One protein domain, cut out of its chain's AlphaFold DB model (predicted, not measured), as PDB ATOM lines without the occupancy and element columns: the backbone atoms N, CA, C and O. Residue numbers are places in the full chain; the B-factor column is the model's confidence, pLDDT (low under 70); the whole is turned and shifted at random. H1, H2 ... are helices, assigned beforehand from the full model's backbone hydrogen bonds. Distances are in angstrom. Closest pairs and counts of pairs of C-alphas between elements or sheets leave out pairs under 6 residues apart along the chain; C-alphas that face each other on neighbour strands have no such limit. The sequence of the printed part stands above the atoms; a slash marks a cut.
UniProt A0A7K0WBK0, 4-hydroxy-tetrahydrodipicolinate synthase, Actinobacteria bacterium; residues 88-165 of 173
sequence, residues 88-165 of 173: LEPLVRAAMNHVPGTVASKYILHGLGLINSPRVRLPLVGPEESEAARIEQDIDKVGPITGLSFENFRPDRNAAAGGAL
ATOM      1  N   LEU A  88     -39.683   7.588 -32.423       98.50
ATOM      2  CA  LEU A  88     -41.014   7.885 -31.893       98.50
ATOM      3  C   LEU A  88     -41.713   6.652 -31.303       98.50
ATOM      4  O   LEU A  88     -42.567   6.820 -30.436       98.50
ATOM      5  N   GLU A  89     -41.378   5.432 -31.736       98.12
ATOM      6  CA  GLU A  89     -42.089   4.206 -31.330       98.12
ATOM      7  C   GLU A  89     -42.223   4.047 -29.806       98.12
ATOM      8  O   GLU A  89     -43.356   3.855 -29.353       98.12
ATOM      9  N   PRO A  90     -41.165   4.213 -28.981       98.44
ATOM     10  CA  PRO A  90     -41.309   4.038 -27.538       98.44
ATOM     11  C   PRO A  90     -42.265   5.063 -26.916       98.44
ATOM     12  O   PRO A  90     -43.025   4.720 -26.011       98.44
ATOM     13  N   LEU A  91     -42.294   6.293 -27.447       98.56
ATOM     14  CA  LEU A  91     -43.232   7.336 -27.024       98.56
ATOM     15  C   LEU A  91     -44.673   6.986 -27.416       98.56
ATOM     16  O   LEU A  91     -45.586   7.146 -26.605       98.56
ATOM     17  N   VAL A  92     -44.884   6.494 -28.640       98.50
ATOM     18  CA  VAL A  92     -46.200   6.026 -29.100       98.50
ATOM     19  C   VAL A  92     -46.695   4.896 -28.208       98.50
ATOM     20  O   VAL A  92     -47.815   4.956 -27.705       98.50
ATOM     21  N   ARG A  93     -45.841   3.910 -27.929       98.00
ATOM     22  CA  ARG A  93     -46.154   2.779 -27.056       98.00
ATOM     23  C   ARG A  93     -46.494   3.228 -25.632       98.00
ATOM     24  O   ARG A  93     -47.507   2.783 -25.094       98.00
ATOM     25  N   ALA A  94     -45.727   4.165 -25.068       98.25
ATOM     26  CA  ALA A  94     -46.000   4.754 -23.757       98.25
ATOM     27  C   ALA A  94     -47.367   5.458 -23.709       98.25
ATOM     28  O   ALA A  94     -48.121   5.300 -22.752       98.25
ATOM     29  N   ALA A  95     -47.699   6.237 -24.741       98.12
ATOM     30  CA  ALA A  95     -48.892   7.076 -24.746       98.12
ATOM     31  C   ALA A  95     -50.177   6.353 -25.177       98.12
ATOM     32  O   ALA A  95     -51.262   6.798 -24.809       98.12
ATOM     33  N   MET A  96     -50.088   5.279 -25.965       97.44
ATOM     34  CA  MET A  96     -51.258   4.722 -26.660       97.44
ATOM     35  C   MET A  96     -51.681   3.324 -26.201       97.44
ATOM     36  O   MET A  96     -52.816   2.939 -26.481       97.44
ATOM     37  N   ASN A  97     -50.832   2.577 -25.481       95.69
ATOM     38  CA  ASN A  97     -51.071   1.141 -25.257       95.69
ATOM     39  C   ASN A  97     -51.498   0.763 -23.831       95.69
ATOM     40  O   ASN A  97     -51.966  -0.355 -23.624       95.69
ATOM     41  N   HIS A  98     -51.335   1.657 -22.851       94.94
ATOM     42  CA  HIS A  98     -51.543   1.315 -21.434       94.94
ATOM     43  C   HIS A  98     -52.849   1.855 -20.854       94.94
ATOM     44  O   HIS A  98     -53.461   1.191 -20.030       94.94
ATOM     45  N   VAL A  99     -53.270   3.044 -21.287       96.06
ATOM     46  CA  VAL A  99     -54.498   3.750 -20.873       96.06
ATOM     47  C   VAL A  99     -55.015   4.575 -22.060       96.06
ATOM     48  O   VAL A  99     -54.284   4.724 -23.044       96.06
ATOM     49  N   PRO A 100     -56.232   5.157 -22.023       97.12
ATOM     50  CA  PRO A 100     -56.696   6.014 -23.112       97.12
ATOM     51  C   PRO A 100     -55.693   7.130 -23.429       97.12
ATOM     52  O   PRO A 100     -55.226   7.817 -22.521       97.12
ATOM     53  N   GLY A 101     -55.412   7.368 -24.715       96.88
ATOM     54  CA  GLY A 101     -54.347   8.286 -25.143       96.88
ATOM     55  C   GLY A 101     -54.441   9.701 -24.557       96.88
ATOM     56  O   GLY A 101     -53.423  10.316 -24.249       96.88
ATOM     57  N   THR A 102     -55.654  10.203 -24.304       96.31
ATOM     58  CA  THR A 102     -55.883  11.484 -23.609       96.31
ATOM     59  C   THR A 102     -55.342  11.488 -22.175       96.31
ATOM     60  O   THR A 102     -54.808  12.502 -21.725       96.31
ATOM     61  N   VAL A 103     -55.484  10.374 -21.449       97.19
ATOM     62  CA  VAL A 103     -55.008  10.207 -20.068       97.19
ATOM     63  C   VAL A 103     -53.482  10.165 -20.053       97.19
ATOM     64  O   VAL A 103     -52.860  10.983 -19.375       97.19
ATOM     65  N   ALA A 104     -52.877   9.284 -20.857       97.62
ATOM     66  CA  ALA A 104     -51.422   9.163 -20.927       97.62
ATOM     67  C   ALA A 104     -50.765  10.453 -21.431       97.62
ATOM     68  O   ALA A 104     -49.796  10.916 -20.842       97.62
ATOM     69  N   SER A 105     -51.325  11.102 -22.458       97.94
ATOM     70  CA  SER A 105     -50.762  12.355 -22.981       97.94
ATOM     71  C   SER A 105     -50.733  13.452 -21.927       97.94
ATOM     72  O   SER A 105     -49.726  14.136 -21.783       97.94
ATOM     73  N   LYS A 106     -51.806  13.609 -21.143       97.94
ATOM     74  CA  LYS A 106     -51.821  14.583 -20.046       97.94
ATOM     75  C   LYS A 106     -50.855  14.211 -18.926       97.94
ATOM     76  O   LYS A 106     -50.202  15.100 -18.387       97.94
ATOM     77  N   TYR A 107     -50.739  12.926 -18.599       98.00
ATOM     78  CA  TYR A 107     -49.755  12.435 -17.635       98.00
ATOM     79  C   TYR A 107     -48.323  12.790 -18.062       98.00
ATOM     80  O   TYR A 107     -47.573  13.388 -17.291       98.00
ATOM     81  N   ILE A 108     -47.985  12.512 -19.322       98.19
ATOM     82  CA  ILE A 108     -46.668  12.771 -19.905       98.19
ATOM     83  C   ILE A 108     -46.390  14.277 -19.992       98.19
ATOM     84  O   ILE A 108     -45.363  14.743 -19.511       98.19
ATOM     85  N   LEU A 109     -47.316  15.066 -20.541       98.19
ATOM     86  CA  LEU A 109     -47.154  16.520 -20.657       98.19
ATOM     87  C   LEU A 109     -47.002  17.202 -19.291       98.19
ATOM     88  O   LEU A 109     -46.249  18.165 -19.171       98.19
ATOM     89  N   HIS A 110     -47.694  16.707 -18.261       97.94
ATOM     90  CA  HIS A 110     -47.521  17.204 -16.898       97.94
ATOM     91  C   HIS A 110     -46.141  16.848 -16.344       97.94
ATOM     92  O   HIS A 110     -45.470  17.714 -15.795       97.94
ATOM     93  N   GLY A 111     -45.688  15.604 -16.529       97.44
ATOM     94  CA  GLY A 111     -44.347  15.199 -16.107       97.44
ATOM     95  C   GLY A 111     -43.226  15.940 -16.845       97.44
ATOM     96  O   GLY A 111     -42.157  16.136 -16.281       97.44
ATOM     97  N   LEU A 112     -43.478  16.408 -18.070       97.38
ATOM     98  CA  LEU A 112     -42.592  17.307 -18.822       97.38
ATOM     99  C   LEU A 112     -42.674  18.777 -18.364       97.38
ATOM    100  O   LEU A 112     -41.948  19.619 -18.885       97.38
ATOM    101  N   GLY A 113     -43.570  19.116 -17.433       97.00
ATOM    102  CA  GLY A 113     -43.785  20.487 -16.967       97.00
ATOM    103  C   GLY A 113     -44.484  21.405 -17.978       97.00
ATOM    104  O   GLY A 113     -44.467  22.621 -17.808       97.00
ATOM    105  N   LEU A 114     -45.103  20.854 -19.030       96.94
ATOM    106  CA  LEU A 114     -45.754  21.626 -20.100       96.94
ATOM    107  C   LEU A 114     -47.209  21.994 -19.783       96.94
ATOM    108  O   LEU A 114     -47.777  22.889 -20.408       96.94
ATOM    109  N   ILE A 115     -47.824  21.311 -18.816       96.88
ATOM    110  CA  ILE A 115     -49.157  21.637 -18.303       96.88
ATOM    111  C   ILE A 115     -49.162  21.584 -16.777       96.88
ATOM    112  O   ILE A 115     -48.464  20.777 -16.176       96.88
ATOM    113  N   ASN A 116     -50.022  22.386 -16.148       95.44
ATOM    114  CA  ASN A 116     -50.102  22.502 -14.683       95.44
ATOM    115  C   ASN A 116     -50.866  21.358 -13.992       95.44
ATOM    116  O   ASN A 116     -50.984  21.344 -12.770       95.44
ATOM    117  N   SER A 117     -51.511  20.464 -14.750       94.19
ATOM    118  CA  SER A 117     -52.314  19.380 -14.178       94.19
ATOM    119  C   SER A 117     -52.548  18.248 -15.179       94.19
ATOM    120  O   SER A 117     -53.009  18.522 -16.293       94.19
ATOM    121  N   PRO A 118     -52.353  16.976 -14.778       95.19
ATOM    122  CA  PRO A 118     -52.663  15.818 -15.611       95.19
ATOM    123  C   PRO A 118     -54.149  15.416 -15.538       95.19
ATOM    124  O   PRO A 118     -54.563  14.470 -16.205       95.19
ATOM    125  N   ARG A 119     -54.977  16.121 -14.747       92.31
ATOM    126  CA  ARG A 119     -56.372  15.731 -14.482       92.31
ATOM    127  C   ARG A 119     -57.212  15.627 -15.754       92.31
ATOM    128  O   ARG A 119     -57.206  16.512 -16.623       92.31
ATOM    129  N   VAL A 120     -58.024  14.581 -15.801       93.56
ATOM    130  CA  VAL A 120     -59.060  14.338 -16.809       93.56
ATOM    131  C   VAL A 120     -60.450  14.471 -16.184       93.56
ATOM    132  O   VAL A 120     -60.597  14.526 -14.965       93.56
ATOM    133  N   ARG A 121     -61.478  14.618 -17.025       92.12
ATOM    134  CA  ARG A 121     -62.877  14.634 -16.578       92.12
ATOM    135  C   ARG A 121     -63.445  13.222 -16.681       92.12
ATOM    136  O   ARG A 121     -63.133  12.520 -17.642       92.12
ATOM    137  N   LEU A 122     -64.325  12.861 -15.747       92.94
ATOM    138  CA  LEU A 122     -65.080  11.609 -15.813       92.94
ATOM    139  C   LEU A 122     -65.810  11.473 -17.170       92.94
ATOM    140  O   LEU A 122     -66.254  12.486 -17.719       92.94
ATOM    141  N   PRO A 123     -65.928  10.249 -17.719       92.38
ATOM    142  CA  PRO A 123     -65.615   8.964 -17.081       92.38
ATOM    143  C   PRO A 123     -64.133   8.556 -17.139       92.38
ATOM    144  O   PRO A 123     -63.792   7.484 -16.652       92.38
ATOM    145  N   LEU A 124     -63.248   9.378 -17.718       94.12
ATOM    146  CA  LEU A 124     -61.814   9.102 -17.684       94.12
ATOM    147  C   LEU A 124     -61.270   9.298 -16.266       94.12
ATOM    148  O   LEU A 124     -61.651  10.242 -15.570       94.12
ATOM    149  N   VAL A 125     -60.336   8.433 -15.890       92.69
ATOM    150  CA  VAL A 125     -59.564   8.503 -14.648       92.69
ATOM    151  C   VAL A 125     -58.076   8.475 -14.986       92.69
ATOM    152  O   VAL A 125     -57.699   8.103 -16.100       92.69
ATOM    153  N   GLY A 126     -57.236   8.925 -14.055       91.69
ATOM    154  CA  GLY A 126     -55.785   8.792 -14.192       91.69
ATOM    155  C   GLY A 126     -55.319   7.343 -14.283       91.69
ATOM    156  O   GLY A 126     -56.071   6.449 -13.896       91.69
ATOM    157  N   PRO A 127     -54.076   7.118 -14.744       94.12
ATOM    158  CA  PRO A 127     -53.499   5.786 -14.744       94.12
ATOM    159  C   PRO A 127     -53.373   5.271 -13.309       94.12
ATOM    160  O   PRO A 127     -52.974   6.007 -12.400       94.12
ATOM    161  N   GLU A 128     -53.676   3.994 -13.108       92.69
ATOM    162  CA  GLU A 128     -53.315   3.293 -11.883       92.69
ATOM    163  C   GLU A 128     -51.790   3.198 -11.742       92.69
ATOM    164  O   GLU A 128     -51.034   3.381 -12.694       92.69
ATOM    165  N   GLU A 129     -51.307   2.851 -10.549       92.25
ATOM    166  CA  GLU A 129     -49.867   2.771 -10.279       92.25
ATOM    167  C   GLU A 129     -49.132   1.810 -11.230       92.25
ATOM    168  O   GLU A 129     -48.041   2.123 -11.708       92.25
ATOM    169  N   SER A 130     -49.751   0.670 -11.561       94.69
ATOM    170  CA  SER A 130     -49.175  -0.300 -12.502       94.69
ATOM    171  C   SER A 130     -49.158   0.206 -13.950       94.69
ATOM    172  O   SER A 130     -48.235  -0.103 -14.700       94.69
ATOM    173  N   GLU A 131     -50.150   1.006 -14.343       95.94
ATOM    174  CA  GLU A 131     -50.237   1.622 -15.668       95.94
ATOM    175  C   GLU A 131     -49.234   2.767 -15.802       95.94
ATOM    176  O   GLU A 131     -48.500   2.822 -16.785       95.94
ATOM    177  N   ALA A 132     -49.139   3.625 -14.784       96.31
ATOM    178  CA  ALA A 132     -48.151   4.694 -14.706       96.31
ATOM    179  C   ALA A 132     -46.722   4.140 -14.791       96.31
ATOM    180  O   ALA A 132     -45.916   4.643 -15.569       96.31
ATOM    181  N   ALA A 133     -46.433   3.050 -14.073       96.56
ATOM    182  CA  ALA A 133     -45.139   2.381 -14.152       96.56
ATOM    183  C   ALA A 133     -44.827   1.860 -15.568       96.56
ATOM    184  O   ALA A 133     -43.693   1.995 -16.020       96.56
ATOM    185  N   ARG A 134     -45.811   1.306 -16.293       97.88
ATOM    186  CA  ARG A 134     -45.624   0.869 -17.690       97.88
ATOM    187  C   ARG A 134     -45.370   2.041 -18.643       97.88
ATOM    188  O   ARG A 134     -44.505   1.934 -19.506       97.88
ATOM    189  N   ILE A 135     -46.088   3.153 -18.464       98.12
ATOM    190  CA  ILE A 135     -45.863   4.389 -19.230       98.12
ATOM    191  C   ILE A 135     -44.426   4.882 -19.013       98.12
ATOM    192  O   ILE A 135     -43.710   5.135 -19.976       98.12
ATOM    193  N   GLU A 136     -43.987   4.974 -17.757       97.62
ATOM    194  CA  GLU A 136     -42.644   5.439 -17.389       97.62
ATOM    195  C   GLU A 136     -41.539   4.521 -17.932       97.62
ATOM    196  O   GLU A 136     -40.592   5.009 -18.538       97.62
ATOM    197  N   GLN A 137     -41.703   3.197 -17.839       97.94
ATOM    198  CA  GLN A 137     -40.753   2.228 -18.413       97.94
ATOM    199  C   GLN A 137     -40.575   2.364 -19.930       97.94
ATOM    200  O   GLN A 137     -39.537   1.983 -20.476       97.94
ATOM    201  N   ASP A 138     -41.599   2.838 -20.633       98.31
ATOM    202  CA  ASP A 138     -41.527   3.066 -22.073       98.31
ATOM    203  C   ASP A 138     -40.947   4.432 -22.417       98.31
ATOM    204  O   ASP A 138     -40.212   4.536 -23.398       98.31
ATOM    205  N   ILE A 139     -41.173   5.432 -21.563       98.06
ATOM    206  CA  ILE A 139     -40.480   6.723 -21.624       98.06
ATOM    207  C   ILE A 139     -38.974   6.551 -21.399       98.06
ATOM    208  O   ILE A 139     -38.198   7.157 -22.126       98.06
ATOM    209  N   ASP A 140     -38.545   5.671 -20.492       97.19
ATOM    210  CA  ASP A 140     -37.117   5.386 -20.259       97.19
ATOM    211  C   ASP A 140     -36.403   4.819 -21.501       97.19
ATOM    212  O   ASP A 140     -35.180   4.888 -21.619       97.19
ATOM    213  N   LYS A 141     -37.162   4.251 -22.446       97.31
ATOM    214  CA  LYS A 141     -36.648   3.741 -23.727       97.31
ATOM    215  C   LYS A 141     -36.683   4.791 -24.836       97.31
ATOM    216  O   LYS A 141     -36.198   4.517 -25.935       97.31
ATOM    217  N   VAL A 142     -37.266   5.963 -24.587       97.25
ATOM    218  CA  VAL A 142     -37.270   7.065 -25.545       97.25
ATOM    219  C   VAL A 142     -35.851   7.619 -25.647       97.25
ATOM    220  O   VAL A 142     -35.326   8.229 -24.718       97.25
ATOM    221  N   GLY A 143     -35.228   7.384 -26.798       93.38
ATOM    222  CA  GLY A 143     -33.948   7.988 -27.144       93.38
ATOM    223  C   GLY A 143     -34.081   9.467 -27.534       93.38
ATOM    224  O   GLY A 143     -35.125  10.088 -27.332       93.38
ATOM    225  N   PRO A 144     -33.032  10.048 -28.137       93.75
ATOM    226  CA  PRO A 144     -33.088  11.408 -28.653       93.75
ATOM    227  C   PRO A 144     -34.184  11.558 -29.714       93.75
ATOM    228  O   PRO A 144     -34.186  10.845 -30.718       93.75
ATOM    229  N   ILE A 145     -35.086  12.515 -29.498       95.19
ATOM    230  CA  ILE A 145     -36.122  12.919 -30.449       95.19
ATOM    231  C   ILE A 145     -36.046  14.440 -30.612       95.19
ATOM    232  O   ILE A 145     -35.867  15.177 -29.640       95.19
ATOM    233  N   THR A 146     -36.190  14.933 -31.839       96.44
ATOM    234  CA  THR A 146     -36.132  16.369 -32.128       96.44
ATOM    235  C   THR A 146     -37.172  17.152 -31.330       96.44
ATOM    236  O   THR A 146     -38.371  16.887 -31.405       96.44
ATOM    237  N   GLY A 147     -36.700  18.156 -30.588       95.81
ATOM    238  CA  GLY A 147     -37.545  19.074 -29.822       95.81
ATOM    239  C   GLY A 147     -38.136  18.498 -28.531       95.81
ATOM    240  O   GLY A 147     -38.982  19.161 -27.936       95.81
ATOM    241  N   LEU A 148     -37.709  17.311 -28.085       96.62
ATOM    242  CA  LEU A 148     -38.220  16.665 -26.876       96.62
ATOM    243  C   LEU A 148     -37.078  16.089 -26.030       96.62
ATOM    244  O   LEU A 148     -36.205  15.393 -26.541       96.62
ATOM    245  N   SER A 149     -37.101  16.355 -24.723       95.06
ATOM    246  CA  SER A 149     -36.170  15.772 -23.752       95.06
ATOM    247  C   SER A 149     -36.921  15.312 -22.508       95.06
ATOM    248  O   SER A 149     -37.760  16.042 -21.978       95.06
ATOM    249  N   PHE A 150     -36.587  14.110 -22.033       95.81
ATOM    250  CA  PHE A 150     -37.128  13.515 -20.810       95.81
ATOM    251  C   PHE A 150     -36.159  13.590 -19.614       95.81
ATOM    252  O   PHE A 150     -36.484  13.091 -18.542       95.81
ATOM    253  N   GLU A 151     -35.003  14.258 -19.729       91.69
ATOM    254  CA  GLU A 151     -34.004  14.351 -18.640       91.69
ATOM    255  C   GLU A 151     -34.597  14.901 -17.324       91.69
ATOM    256  O   GLU A 151     -34.298  14.441 -16.216       91.69
ATOM    257  N   ASN A 152     -35.512  15.865 -17.446       90.06
ATOM    258  CA  ASN A 152     -36.214  16.490 -16.326       90.06
ATOM    259  C   ASN A 152     -37.662  16.009 -16.184       90.06
ATOM    260  O   ASN A 152     -38.483  16.708 -15.599       90.06
ATOM    261  N   PHE A 153     -37.985  14.821 -16.699       96.44
ATOM    262  CA  PHE A 153     -39.312  14.240 -16.551       96.44
ATOM    263  C   PHE A 153     -39.598  13.922 -15.077       96.44
ATOM    264  O   PHE A 153     -38.865  13.164 -14.436       96.44
ATOM    265  N   ARG A 154     -40.632  14.547 -14.509       95.06
ATOM    266  CA  ARG A 154     -41.050  14.408 -13.104       95.06
ATOM    267  C   ARG A 154     -42.561  14.171 -13.041       95.06
ATOM    268  O   ARG A 154     -43.320  15.104 -12.774       95.06
ATOM    269  N   PRO A 155     -43.033  12.952 -13.343       89.44
ATOM    270  CA  PRO A 155     -44.456  12.669 -13.312       89.44
ATOM    271  C   PRO A 155     -44.982  12.648 -11.871       89.44
ATOM    272  O   PRO A 155     -44.305  12.206 -10.946       89.44
ATOM    273  N   ASP A 156     -46.224  13.097 -11.692       88.44
ATOM    274  CA  ASP A 156     -46.932  13.031 -10.412       88.44
ATOM    275  C   ASP A 156     -48.128  12.084 -10.546       88.44
ATOM    276  O   ASP A 156     -49.190  12.438 -11.071       88.44
ATOM    277  N   ARG A 157     -47.935  10.856 -10.055       85.12
ATOM    278  CA  ARG A 157     -48.958   9.801 -10.026       85.12
ATOM    279  C   ARG A 157     -50.184  10.206  -9.200       85.12
ATOM    280  O   ARG A 157     -51.305   9.852  -9.562       85.12
ATOM    281  N   ASN A 158     -50.004  10.997  -8.139       81.81
ATOM    282  CA  ASN A 158     -51.102  11.433  -7.274       81.81
ATOM    283  C   ASN A 158     -51.935  12.534  -7.934       81.81
ATOM    284  O   ASN A 158     -53.163  12.486  -7.888       81.81
ATOM    285  N   ALA A 159     -51.293  13.499  -8.602       79.50
ATOM    286  CA  ALA A 159     -52.005  14.539  -9.348       79.50
ATOM    287  C   ALA A 159     -52.855  13.960 -10.491       79.50
ATOM    288  O   ALA A 159     -53.873  14.551 -10.874       79.50
ATOM    289  N   ALA A 160     -52.445  12.809 -11.032       74.06
ATOM    290  CA  ALA A 160     -53.137  12.111 -12.107       74.06
ATOM    291  C   ALA A 160     -54.359  11.322 -11.635       74.06
ATOM    292  O   ALA A 160     -55.320  11.239 -12.393       74.06
ATOM    293  N   ALA A 161     -54.393  10.855 -10.381       67.62
ATOM    294  CA  ALA A 161     -55.445  10.001  -9.811       67.62
ATOM    295  C   ALA A 161     -56.870  10.613  -9.777       67.62
ATOM    296  O   ALA A 161     -57.809   9.986  -9.284       67.62
ATOM    297  N   GLY A 162     -57.062  11.829 -10.302       55.78
ATOM    298  CA  GLY A 162     -58.345  12.525 -10.362       55.78
ATOM    299  C   GLY A 162     -59.443  11.687 -11.021       55.78
ATOM    300  O   GLY A 162     -59.425  11.470 -12.230       55.78
ATOM    301  N   GLY A 163     -60.400  11.249 -10.196       53.03
ATOM    302  CA  GLY A 163     -61.552  10.422 -10.563       53.03
ATOM    303  C   GLY A 163     -61.656   9.130  -9.745       53.03
ATOM    304  O   GLY A 163     -62.766   8.655  -9.512       53.03
ATOM    305  N   ALA A 164     -60.537   8.611  -9.229       51.66
ATOM    306  CA  ALA A 164     -60.567   7.583  -8.197       51.66
ATOM    307  C   ALA A 164     -61.021   8.225  -6.879       51.66
ATOM    308  O   ALA A 164     -60.523   9.286  -6.490       51.66
ATOM    309  N   LEU A 165     -61.987   7.604  -6.194       47.59
ATOM    310  CA  LEU A 165     -62.330   7.992  -4.826       47.59
ATOM    311  C   LEU A 165     -61.037   8.012  -3.992       47.59
ATOM    312  O   LEU A 165     -60.200   7.122  -4.179       47.59
TER     313      LEU A 165
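What this domain is: This is residues 88 to 165 of the 173 residues of the protein "4-hydroxy-tetrahydrodipicolinate synthase" of Actinobacteria bacterium (UniProt A0A7K0WBK0). Two helices, H1 and H3, lie side by side and run opposite ways, with H2 set steeply across from H1 and a short turn of helix, H4, near H2 and H3. Two long loops, residues 112 to 128 and 140 to 156, make up much of the rest. The printed part has 78 residues, with four named helices in the order H1, H2, H3, H4 and no named strand; the class is all helix, though just 35 residues are in named elements. The whole is compact, with a radius of gyration of the C-alphas of 11.7 A, and elongated, spanning 37 by 23 by 17 A.

How they stand to each other: H1, residues 88 to 96, touches H2, residues 101 to 111, closest at the C-alphas of Ala 95 and Ala 104, 5.0 A apart. They run opposite ways at a steep tilt of 68 degrees, only just short of about perpendicular. H1 also touches H3, residues 129 to 139, at a shallow tilt of 15 degrees, opposite ways; the closest C-alphas, of Ala 94 and Ile 135, are 4.5 A apart. H2 and H3 are close but not clearly touching, about perpendicular at 74 degrees, with the closest C-alphas, of Ala 104 and Ile 135, 7.5 A apart. H4, residues 157 to 160, is close to H2 but not clearly touching; the closest C-alphas, of Tyr 107 and Ala 160, are 6.5 A apart. H1 and H4 are apart. In H1, H2 and H3 every O i to N i+4 pair is within hydrogen-bond range; H4 is too short for one.

Where its parts are: H1 begins at C-alpha 88 (-41.014, 7.885, -31.893) and is 11.9 A long. H2 is 15.1 A and H3 15.2 A long. H4, 5.2 A long, ends at C-alpha 160 (-53.137, 12.111, -12.107).

The domain as a whole: The C-alphas farthest apart, of Thr 146 and Leu 165, are 38.8 A apart. The printed part has no cut. The link from H1 to H2 is tight; those from H2 to H3 and H3 to H4 are long. Residues 161 to 165 have pLDDT under 70.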